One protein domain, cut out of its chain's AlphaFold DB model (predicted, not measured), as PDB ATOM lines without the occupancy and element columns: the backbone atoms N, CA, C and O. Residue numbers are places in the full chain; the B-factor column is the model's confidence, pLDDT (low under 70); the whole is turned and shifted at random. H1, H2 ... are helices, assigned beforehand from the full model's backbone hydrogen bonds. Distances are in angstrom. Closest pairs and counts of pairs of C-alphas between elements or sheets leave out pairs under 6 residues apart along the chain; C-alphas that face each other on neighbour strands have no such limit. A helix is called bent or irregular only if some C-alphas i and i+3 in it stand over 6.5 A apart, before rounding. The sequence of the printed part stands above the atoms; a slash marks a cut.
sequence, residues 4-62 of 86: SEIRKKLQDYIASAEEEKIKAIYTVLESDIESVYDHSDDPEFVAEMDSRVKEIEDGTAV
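What this domain is: This is residues 4 to 62 of the 86 residues of an uncharacterized protein of Mucilaginibacter arboris (UniProt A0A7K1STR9). H1 and H2 make an open V at one end of an extended rod of 51 by 22 by 19 A; H3 lies at the other end. The printed part, 59 residues, has three named helices in the order H1, H2, H3: all helix. The radius of gyration of the C-alphas is 19.4 A.

How they stand to each other: H1, residues 4 to 16, and H2, residues 19 to 34, are close but not clearly touching; their closest C-alphas, of Ile 14 and Ile 22, are 6.8 A apart. They run opposite ways at a steep tilt of 48 degrees. H2 is irregular: C-alphas 28 and 31 are 7.8 A apart. H3, residues 43 to 57, is apart from both. Every O i to N i+4 pair is within hydrogen-bond range in H3, 8 of 9 in H1, 10 of 12 in H2.

Where its parts are: H1, 19.0 A long, begins at C-alpha 4 (-8.360, -22.120, -36.062). H2 measures 19.5 A. H3, 21.0 A, ends at C-alpha 57 (-41.868, 10.335, -40.883).

The domain as a whole: The farthest C-alphas, of Glu 5 and Asp 58, are 52.6 A apart. The printed part has no cut; residues 35 to 37 have pLDDT under 70.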
ATOM      1  N   SER A   4      -8.850 -23.345 -35.419       93.88
ATOM      2  CA  SER A   4      -8.360 -22.120 -36.062       93.88
ATOM      3  C   SER A   4      -7.701 -22.388 -37.421       93.88
ATOM      4  O   SER A   4      -7.929 -21.646 -38.376       93.88
ATOM      5  N   GLU A   5      -6.939 -23.475 -37.541       96.75
ATOM      6  CA  GLU A   5      -6.300 -23.893 -38.791       96.75
ATOM      7  C   GLU A   5      -7.330 -24.412 -39.799       96.75
ATOM      8  O   GLU A   5      -7.227 -24.120 -40.991       96.75
ATOM      9  N   ILE A   6      -8.347 -25.145 -39.327       95.88
ATOM     10  CA  ILE A   6      -9.479 -25.593 -40.154       95.88
ATOM     11  C   ILE A   6     -10.224 -24.381 -40.726       95.88
ATOM     12  O   ILE A   6     -10.447 -24.313 -41.933       95.88
ATOM     13  N   ARG A   7     -10.553 -23.393 -39.882       95.44
ATOM     14  CA  ARG A   7     -11.279 -22.181 -40.292       95.44
ATOM     15  C   ARG A   7     -10.520 -21.396 -41.359       95.44
ATOM     16  O   ARG A   7     -11.117 -21.017 -42.361       95.44
ATOM     17  N   LYS A   8      -9.211 -21.206 -41.171       96.06
ATOM     18  CA  LYS A   8      -8.367 -20.512 -42.149       96.06
ATOM     19  C   LYS A   8      -8.370 -21.225 -43.505       96.06
ATOM     20  O   LYS A   8      -8.601 -20.595 -44.527       96.06
ATOM     21  N   LYS A   9      -8.194 -22.551 -43.511       94.94
ATOM     22  CA  LYS A   9      -8.209 -23.345 -44.749       94.94
ATOM     23  C   LYS A   9      -9.548 -23.279 -45.486       94.94
ATOM     24  O   LYS A   9      -9.556 -23.233 -46.710       94.94
ATOM     25  N   LEU A  10     -10.665 -23.265 -44.758       94.88
ATOM     26  CA  LEU A  10     -11.994 -23.112 -45.356       94.88
ATOM     27  C   LEU A  10     -12.176 -21.726 -45.988       94.88
ATOM     28  O   LEU A  10     -12.688 -21.639 -47.099       94.88
ATOM     29  N   GLN A  11     -11.712 -20.663 -45.326       95.69
ATOM     30  CA  GLN A  11     -11.741 -19.304 -45.881       95.69
ATOM     31  C   GLN A  11     -10.906 -19.193 -47.164       95.69
ATOM     32  O   GLN A  11     -11.400 -18.682 -48.167       95.69
ATOM     33  N   ASP A  12      -9.680 -19.727 -47.154       96.56
ATOM     34  CA  ASP A  12      -8.786 -19.722 -48.321       96.56
ATOM     35  C   ASP A  12      -9.393 -20.500 -49.506       96.56
ATOM     36  O   ASP A  12      -9.300 -20.082 -50.665       96.56
ATOM     37  N   TYR A  13     -10.059 -21.625 -49.222       96.06
ATOM     38  CA  TYR A  13     -10.768 -22.406 -50.233       96.06
ATOM     39  C   TYR A  13     -11.959 -21.636 -50.813       96.06
ATOM     40  O   TYR A  13     -12.073 -21.529 -52.030       96.06
ATOM     41  N   ILE A  14     -12.814 -21.051 -49.967       95.50
ATOM     42  CA  ILE A  14     -13.982 -20.276 -50.417       95.50
ATOM     43  C   ILE A  14     -13.553 -19.104 -51.311       95.50
ATOM     44  O   ILE A  14     -14.205 -18.830 -52.313       95.50
ATOM     45  N   ALA A  15     -12.434 -18.447 -50.995       94.94
ATOM     46  CA  ALA A  15     -11.935 -17.305 -51.759       94.94
ATOM     47  C   ALA A  15     -11.463 -17.647 -53.186       94.94
ATOM     48  O   ALA A  15     -11.339 -16.747 -54.015       94.94
ATOM     49  N   SER A  16     -11.160 -18.917 -53.471       95.06
ATOM     50  CA  SER A  16     -10.557 -19.351 -54.741       95.06
ATOM     51  C   SER A  16     -11.341 -20.440 -55.476       95.06
ATOM     52  O   SER A  16     -11.000 -20.774 -56.612       95.06
ATOM     53  N   ALA A  17     -12.371 -21.012 -54.852       96.00
ATOM     54  CA  ALA A  17     -13.157 -22.085 -55.436       96.00
ATOM     55  C   ALA A  17     -14.068 -21.600 -56.575       96.00
ATOM     56  O   ALA A  17     -14.555 -20.472 -56.594       96.00
ATOM     57  N   GLU A  18     -14.321 -22.503 -57.519       97.31
ATOM     58  CA  GLU A  18     -15.263 -22.295 -58.619       97.31
ATOM     59  C   GLU A  18     -16.697 -22.119 -58.098       97.31
ATOM     60  O   GLU A  18     -17.105 -22.765 -57.129       97.31
ATOM     61  N   GLU A  19     -17.483 -21.294 -58.790       96.06
ATOM     62  CA  GLU A  19     -18.847 -20.928 -58.395       96.06
ATOM     63  C   GLU A  19     -19.749 -22.148 -58.141       96.06
ATOM     64  O   GLU A  19     -20.487 -22.181 -57.156       96.06
ATOM     65  N   GLU A  20     -19.657 -23.185 -58.979       96.50
ATOM     66  CA  GLU A  20     -20.446 -24.414 -58.828       96.50
ATOM     67  C   GLU A  20     -20.170 -25.125 -57.494       96.50
ATOM     68  O   GLU A  20     -21.091 -25.627 -56.847       96.50
ATOM     69  N   LYS A  21     -18.911 -25.119 -57.038       96.25
ATOM     70  CA  LYS A  21     -18.506 -25.734 -55.767       96.25
ATOM     71  C   LYS A  21     -18.990 -24.910 -54.580       96.25
ATOM     72  O   LYS A  21     -19.426 -25.489 -53.589       96.25
ATOM     73  N   ILE A  22     -18.948 -23.581 -54.687       96.25
ATOM     74  CA  ILE A  22     -19.499 -22.681 -53.666       96.25
ATOM     75  C   ILE A  22     -21.002 -22.902 -53.513       96.25
ATOM     76  O   ILE A  22     -21.466 -23.094 -52.393       96.25
ATOM     77  N   LYS A  23     -21.748 -22.957 -54.623       95.56
ATOM     78  CA  LYS A  23     -23.195 -23.211 -54.600       95.56
ATOM     79  C   LYS A  23     -23.527 -24.556 -53.969       95.56
ATOM     80  O   LYS A  23     -24.387 -24.613 -53.103       95.56
ATOM     81  N   ALA A  24     -22.807 -25.616 -54.335       95.19
ATOM     82  CA  ALA A  24     -23.018 -26.934 -53.743       95.19
ATOM     83  C   ALA A  24     -22.767 -26.943 -52.223       95.19
ATOM     84  O   ALA A  24     -23.540 -27.540 -51.480       95.19
ATOM     85  N   ILE A  25     -21.712 -26.264 -51.755       93.44
ATOM     86  CA  ILE A  25     -21.428 -26.125 -50.318       93.44
ATOM     87  C   ILE A  25     -22.523 -25.312 -49.622       93.44
ATOM     88  O   ILE A  25     -22.980 -25.727 -48.561       93.44
ATOM     89  N   TYR A  26     -22.959 -24.197 -50.220       93.00
ATOM     90  CA  TYR A  26     -24.048 -23.380 -49.687       93.00
ATOM     91  C   TYR A  26     -25.322 -24.205 -49.538       93.00
ATOM     92  O   TYR A  26     -25.832 -24.287 -48.439       93.00
ATOM     93  N   THR A  27     -25.766 -24.920 -50.575       94.94
ATOM     94  CA  THR A  27     -26.974 -25.764 -50.517       94.94
ATOM     95  C   THR A  27     -26.929 -26.809 -49.399       94.94
ATOM     96  O   THR A  27     -27.955 -27.125 -48.810       94.94
ATOM     97  N   VAL A  28     -25.753 -27.363 -49.088       93.31
ATOM     98  CA  VAL A  28     -25.614 -28.342 -47.994       93.31
ATOM     99  C   VAL A  28     -25.687 -27.678 -46.617       93.31
ATOM    100  O   VAL A  28     -26.163 -28.303 -45.674       93.31
ATOM    101  N   LEU A  29     -25.200 -26.444 -46.494       91.62
ATOM    102  CA  LEU A  29     -25.096 -25.716 -45.227       91.62
ATOM    103  C   LEU A  29     -26.154 -24.618 -45.074       91.62
ATOM    104  O   LEU A  29     -26.124 -23.903 -44.081       91.62
ATOM    105  N   GLU A  30     -27.065 -24.471 -46.035       86.94
ATOM    106  CA  GLU A  30     -28.032 -23.373 -46.139       86.94
ATOM    107  C   GLU A  30     -28.835 -23.243 -44.848       86.94
ATOM    108  O   GLU A  30     -28.813 -22.191 -44.225       86.94
ATOM    109  N   SER A  31     -29.395 -24.350 -44.348       83.06
ATOM    110  CA  SER A  31     -30.131 -24.357 -43.081       83.06
ATOM    111  C   SER A  31     -29.281 -23.945 -41.879       83.06
ATOM    112  O   SER A  31     -29.785 -23.309 -40.962       83.06
ATOM    113  N   ASP A  32     -27.995 -24.294 -41.860       82.50
ATOM    114  CA  ASP A  32     -27.091 -23.962 -40.753       82.50
ATOM    115  C   ASP A  32     -26.615 -22.503 -40.833       82.50
ATOM    116  O   ASP A  32     -26.377 -21.872 -39.805       82.50
ATOM    117  N   ILE A  33     -26.493 -21.957 -42.045       82.19
ATOM    118  CA  ILE A  33     -26.122 -20.562 -42.312       82.19
ATOM    119  C   ILE A  33     -27.312 -19.633 -42.043       82.19
ATOM    120  O   ILE A  33     -27.143 -18.607 -41.390       82.19
ATOM    121  N   GLU A  34     -28.505 -20.009 -42.499       77.25
ATOM    122  CA  GLU A  34     -29.747 -19.240 -42.353       77.25
ATOM    123  C   GLU A  34     -30.407 -19.434 -40.977       77.25
ATOM    124  O   GLU A  34     -31.193 -18.601 -40.545       77.25
ATOM    125  N   SER A  35     -30.041 -20.476 -40.215       66.94
ATOM    126  CA  SER A  35     -30.481 -20.626 -38.814       66.94
ATOM    127  C   SER A  35     -29.852 -19.618 -37.844       66.94
ATOM    128  O   SER A  35     -30.203 -19.601 -36.658       66.94
ATOM    129  N   VAL A  36     -28.944 -18.758 -38.312       65.88
ATOM    130  CA  VAL A  36     -28.561 -17.553 -37.573       65.88
ATOM    131  C   VAL A  36     -29.780 -16.636 -37.572       65.88
ATOM    132  O   VAL A  36     -30.006 -15.950 -38.554       65.88
ATOM    133  N   TYR A  37     -30.558 -16.677 -36.483       66.62
ATOM    134  CA  TYR A  37     -31.798 -15.916 -36.267       66.62
ATOM    135  C   TYR A  37     -31.810 -14.577 -37.020       66.62
ATOM    136  O   TYR A  37     -31.160 -13.613 -36.606       66.62
ATOM    137  N   ASP A  38     -32.527 -14.557 -38.144       74.06
ATOM    138  CA  ASP A  38     -32.743 -13.358 -38.933       74.06
ATOM    139  C   ASP A  38     -33.972 -12.644 -38.381       74.06
ATOM    140  O   ASP A  38     -35.110 -13.086 -38.535       74.06
ATOM    141  N   HIS A  39     -33.736 -11.517 -37.714       79.50
ATOM    142  CA  HIS A  39     -34.806 -10.657 -37.221       79.50
ATOM    143  C   HIS A  39     -35.715 -10.141 -38.349       79.50
ATOM    144  O   HIS A  39     -36.837  -9.723 -38.078       79.50
ATOM    145  N   SER A  40     -35.253 -10.169 -39.602       79.81
ATOM    146  CA  SER A  40     -36.029  -9.742 -40.772       79.81
ATOM    147  C   SER A  40     -37.220 -10.659 -41.062       79.81
ATOM    148  O   SER A  40     -38.183 -10.207 -41.679       79.81
ATOM    149  N   ASP A  41     -37.185 -11.907 -40.585       81.69
ATOM    150  CA  ASP A  41     -38.282 -12.872 -40.717       81.69
ATOM    151  C   ASP A  41     -39.221 -12.887 -39.497       81.69
ATOM    152  O   ASP A  41     -40.246 -13.573 -39.516       81.69
ATOM    153  N   ASP A  42     -38.901 -12.139 -38.435       88.62
ATOM    154  CA  ASP A  42     -39.728 -12.023 -37.235       88.62
ATOM    155  C   ASP A  42     -40.822 -10.953 -37.437       88.62
ATOM    156  O   ASP A  42     -40.521  -9.753 -37.470       88.62
ATOM    157  N   PRO A  43     -42.111 -11.340 -37.541       90.69
ATOM    158  CA  PRO A  43     -43.184 -10.393 -37.826       90.69
ATOM    159  C   PRO A  43     -43.374  -9.337 -36.734       90.69
ATOM    160  O   PRO A  43     -43.817  -8.231 -37.040       90.69
ATOM    161  N   GLU A  44     -43.069  -9.658 -35.472       93.50
ATOM    162  CA  GLU A  44     -43.182  -8.695 -34.373       93.50
ATOM    163  C   GLU A  44     -42.085  -7.634 -34.480       93.50
ATOM    164  O   GLU A  44     -42.368  -6.440 -34.354       93.50
ATOM    165  N   PHE A  45     -40.858  -8.054 -34.799       93.69
ATOM    166  CA  PHE A  45     -39.740  -7.142 -35.026       93.69
ATOM    167  C   PHE A  45     -39.987  -6.227 -36.231       93.69
ATOM    168  O   PHE A  45     -39.823  -5.010 -36.129       93.69
ATOM    169  N   VAL A  46     -40.425  -6.790 -37.362       95.56
ATOM    170  CA  VAL A  46     -40.723  -6.011 -38.575       95.56
ATOM    171  C   VAL A  46     -41.826  -4.987 -38.302       95.56
ATOM    172  O   VAL A  46     -41.659  -3.812 -38.624       95.56
ATOM    173  N   ALA A  47     -42.910  -5.389 -37.631       96.75
ATOM    174  CA  ALA A  47     -44.003  -4.482 -37.289       96.75
ATOM    175  C   ALA A  47     -43.562  -3.341 -36.353       96.75
ATOM    176  O   ALA A  47     -43.998  -2.199 -36.521       96.75
ATOM    177  N   GLU A  48     -42.692  -3.622 -35.378       96.31
ATOM    178  CA  GLU A  48     -42.118  -2.589 -34.515       96.31
ATOM    179  C   GLU A  48     -41.273  -1.593 -35.322       96.31
ATOM    180  O   GLU A  48     -41.419  -0.378 -35.159       96.31
ATOM    181  N   MET A  49     -40.403  -2.090 -36.203       95.75
ATOM    182  CA  MET A  49     -39.533  -1.244 -37.018       95.75
ATOM    183  C   MET A  49     -40.331  -0.364 -37.985       95.75
ATOM    184  O   MET A  49     -40.056   0.835 -38.063       95.75
ATOM    185  N   ASP A  50     -41.359  -0.909 -38.636       96.25
ATOM    186  CA  ASP A  50     -42.274  -0.145 -39.490       96.25
ATOM    187  C   ASP A  50     -42.994   0.959 -38.702       96.25
ATOM    188  O   ASP A  50     -43.091   2.101 -39.161       96.25
ATOM    189  N   SER A  51     -43.455   0.658 -37.480       96.62
ATOM    190  CA  SER A  51     -44.079   1.656 -36.603       96.62
ATOM    191  C   SER A  51     -43.111   2.788 -36.255       96.62
ATOM    192  O   SER A  51     -43.476   3.959 -36.340       96.62
ATOM    193  N   ARG A  52     -41.860   2.462 -35.909       95.69
ATOM    194  CA  ARG A  52     -40.830   3.460 -35.574       95.69
ATOM    195  C   ARG A  52     -40.481   4.351 -36.763       95.69
ATOM    196  O   ARG A  52     -40.323   5.555 -36.586       95.69
ATOM    197  N   VAL A  53     -40.367   3.780 -37.965       96.50
ATOM    198  CA  VAL A  53     -40.140   4.555 -39.197       96.50
ATOM    199  C   VAL A  53     -41.288   5.531 -39.413       96.50
ATOM    200  O   VAL A  53     -41.050   6.724 -39.587       96.50
ATOM    201  N   LYS A  54     -42.529   5.050 -39.305       97.50
ATOM    202  CA  LYS A  54     -43.715   5.889 -39.456       97.50
ATOM    203  C   LYS A  54     -43.759   7.030 -38.439       97.50
ATOM    204  O   LYS A  54     -44.029   8.163 -38.812       97.50
ATOM    205  N   GLU A  55     -43.457   6.767 -37.169       97.38
ATOM    206  CA  GLU A  55     -43.408   7.816 -36.145       97.38
ATOM    207  C   GLU A  55     -42.365   8.898 -36.463       97.38
ATOM    208  O   GLU A  55     -42.573  10.072 -36.149       97.38
ATOM    209  N   ILE A  56     -41.240   8.526 -37.080       95.44
ATOM    210  CA  ILE A  56     -40.210   9.477 -37.512       95.44
ATOM    211  C   ILE A  56     -40.712  10.308 -38.696       95.44
ATOM    212  O   ILE A  56     -40.563  11.530 -38.681       95.44
ATOM    213  N   GLU A  57     -41.315   9.667 -39.698       96.38
ATOM    214  CA  GLU A  57     -41.868  10.335 -40.883       96.38
ATOM    215  C   GLU A  57     -43.011  11.294 -40.528       96.38
ATOM    216  O   GLU A  57     -43.058  12.418 -41.032       96.38
ATOM    217  N   ASP A  58     -43.881  10.886 -39.602       96.50
ATOM    218  CA  ASP A  58     -44.995  11.687 -39.088       96.50
ATOM    219  C   ASP A  58     -44.528  12.767 -38.084       96.50
ATOM    220  O   ASP A  58     -45.316  13.619 -37.662       96.50
ATOM    221  N   GLY A  59     -43.249  12.756 -37.688       94.50
ATOM    222  CA  GLY A  59     -42.668  13.700 -36.729       94.50
ATOM    223  C   GLY A  59     -43.181  13.529 -35.294       94.50
ATOM    224  O   GLY A  59     -43.044  14.443 -34.478       94.50
ATOM    225  N   THR A  60     -43.784  12.385 -34.977       96.31
ATOM    226  CA  THR A  60     -44.301  12.049 -33.642       96.31
ATOM    227  C   THR A  60     -43.289  11.289 -32.788       96.31
ATOM    228  O   THR A  60     -43.495  11.151 -31.583       96.31
ATOM    229  N   ALA A  61     -42.204  10.798 -33.392       94.50
ATOM    230  CA  ALA A  61     -41.147  10.082 -32.695       94.50
ATOM    231  C   ALA A  61     -40.433  10.982 -31.678       94.50
ATOM    232  O   ALA A  61     -39.963  12.079 -31.992       94.50
ATOM    233  N   VAL A  62     -40.273  10.469 -30.457       91.75
ATOM    234  CA  VAL A  62     -39.407  11.088 -29.449       91.75
ATOM    235  C   VAL A  62     -37.974  10.646 -29.719       91.75
ATOM    236  O   VAL A  62     -37.569   9.540 -29.365       91.75
TER     237      VAL A  62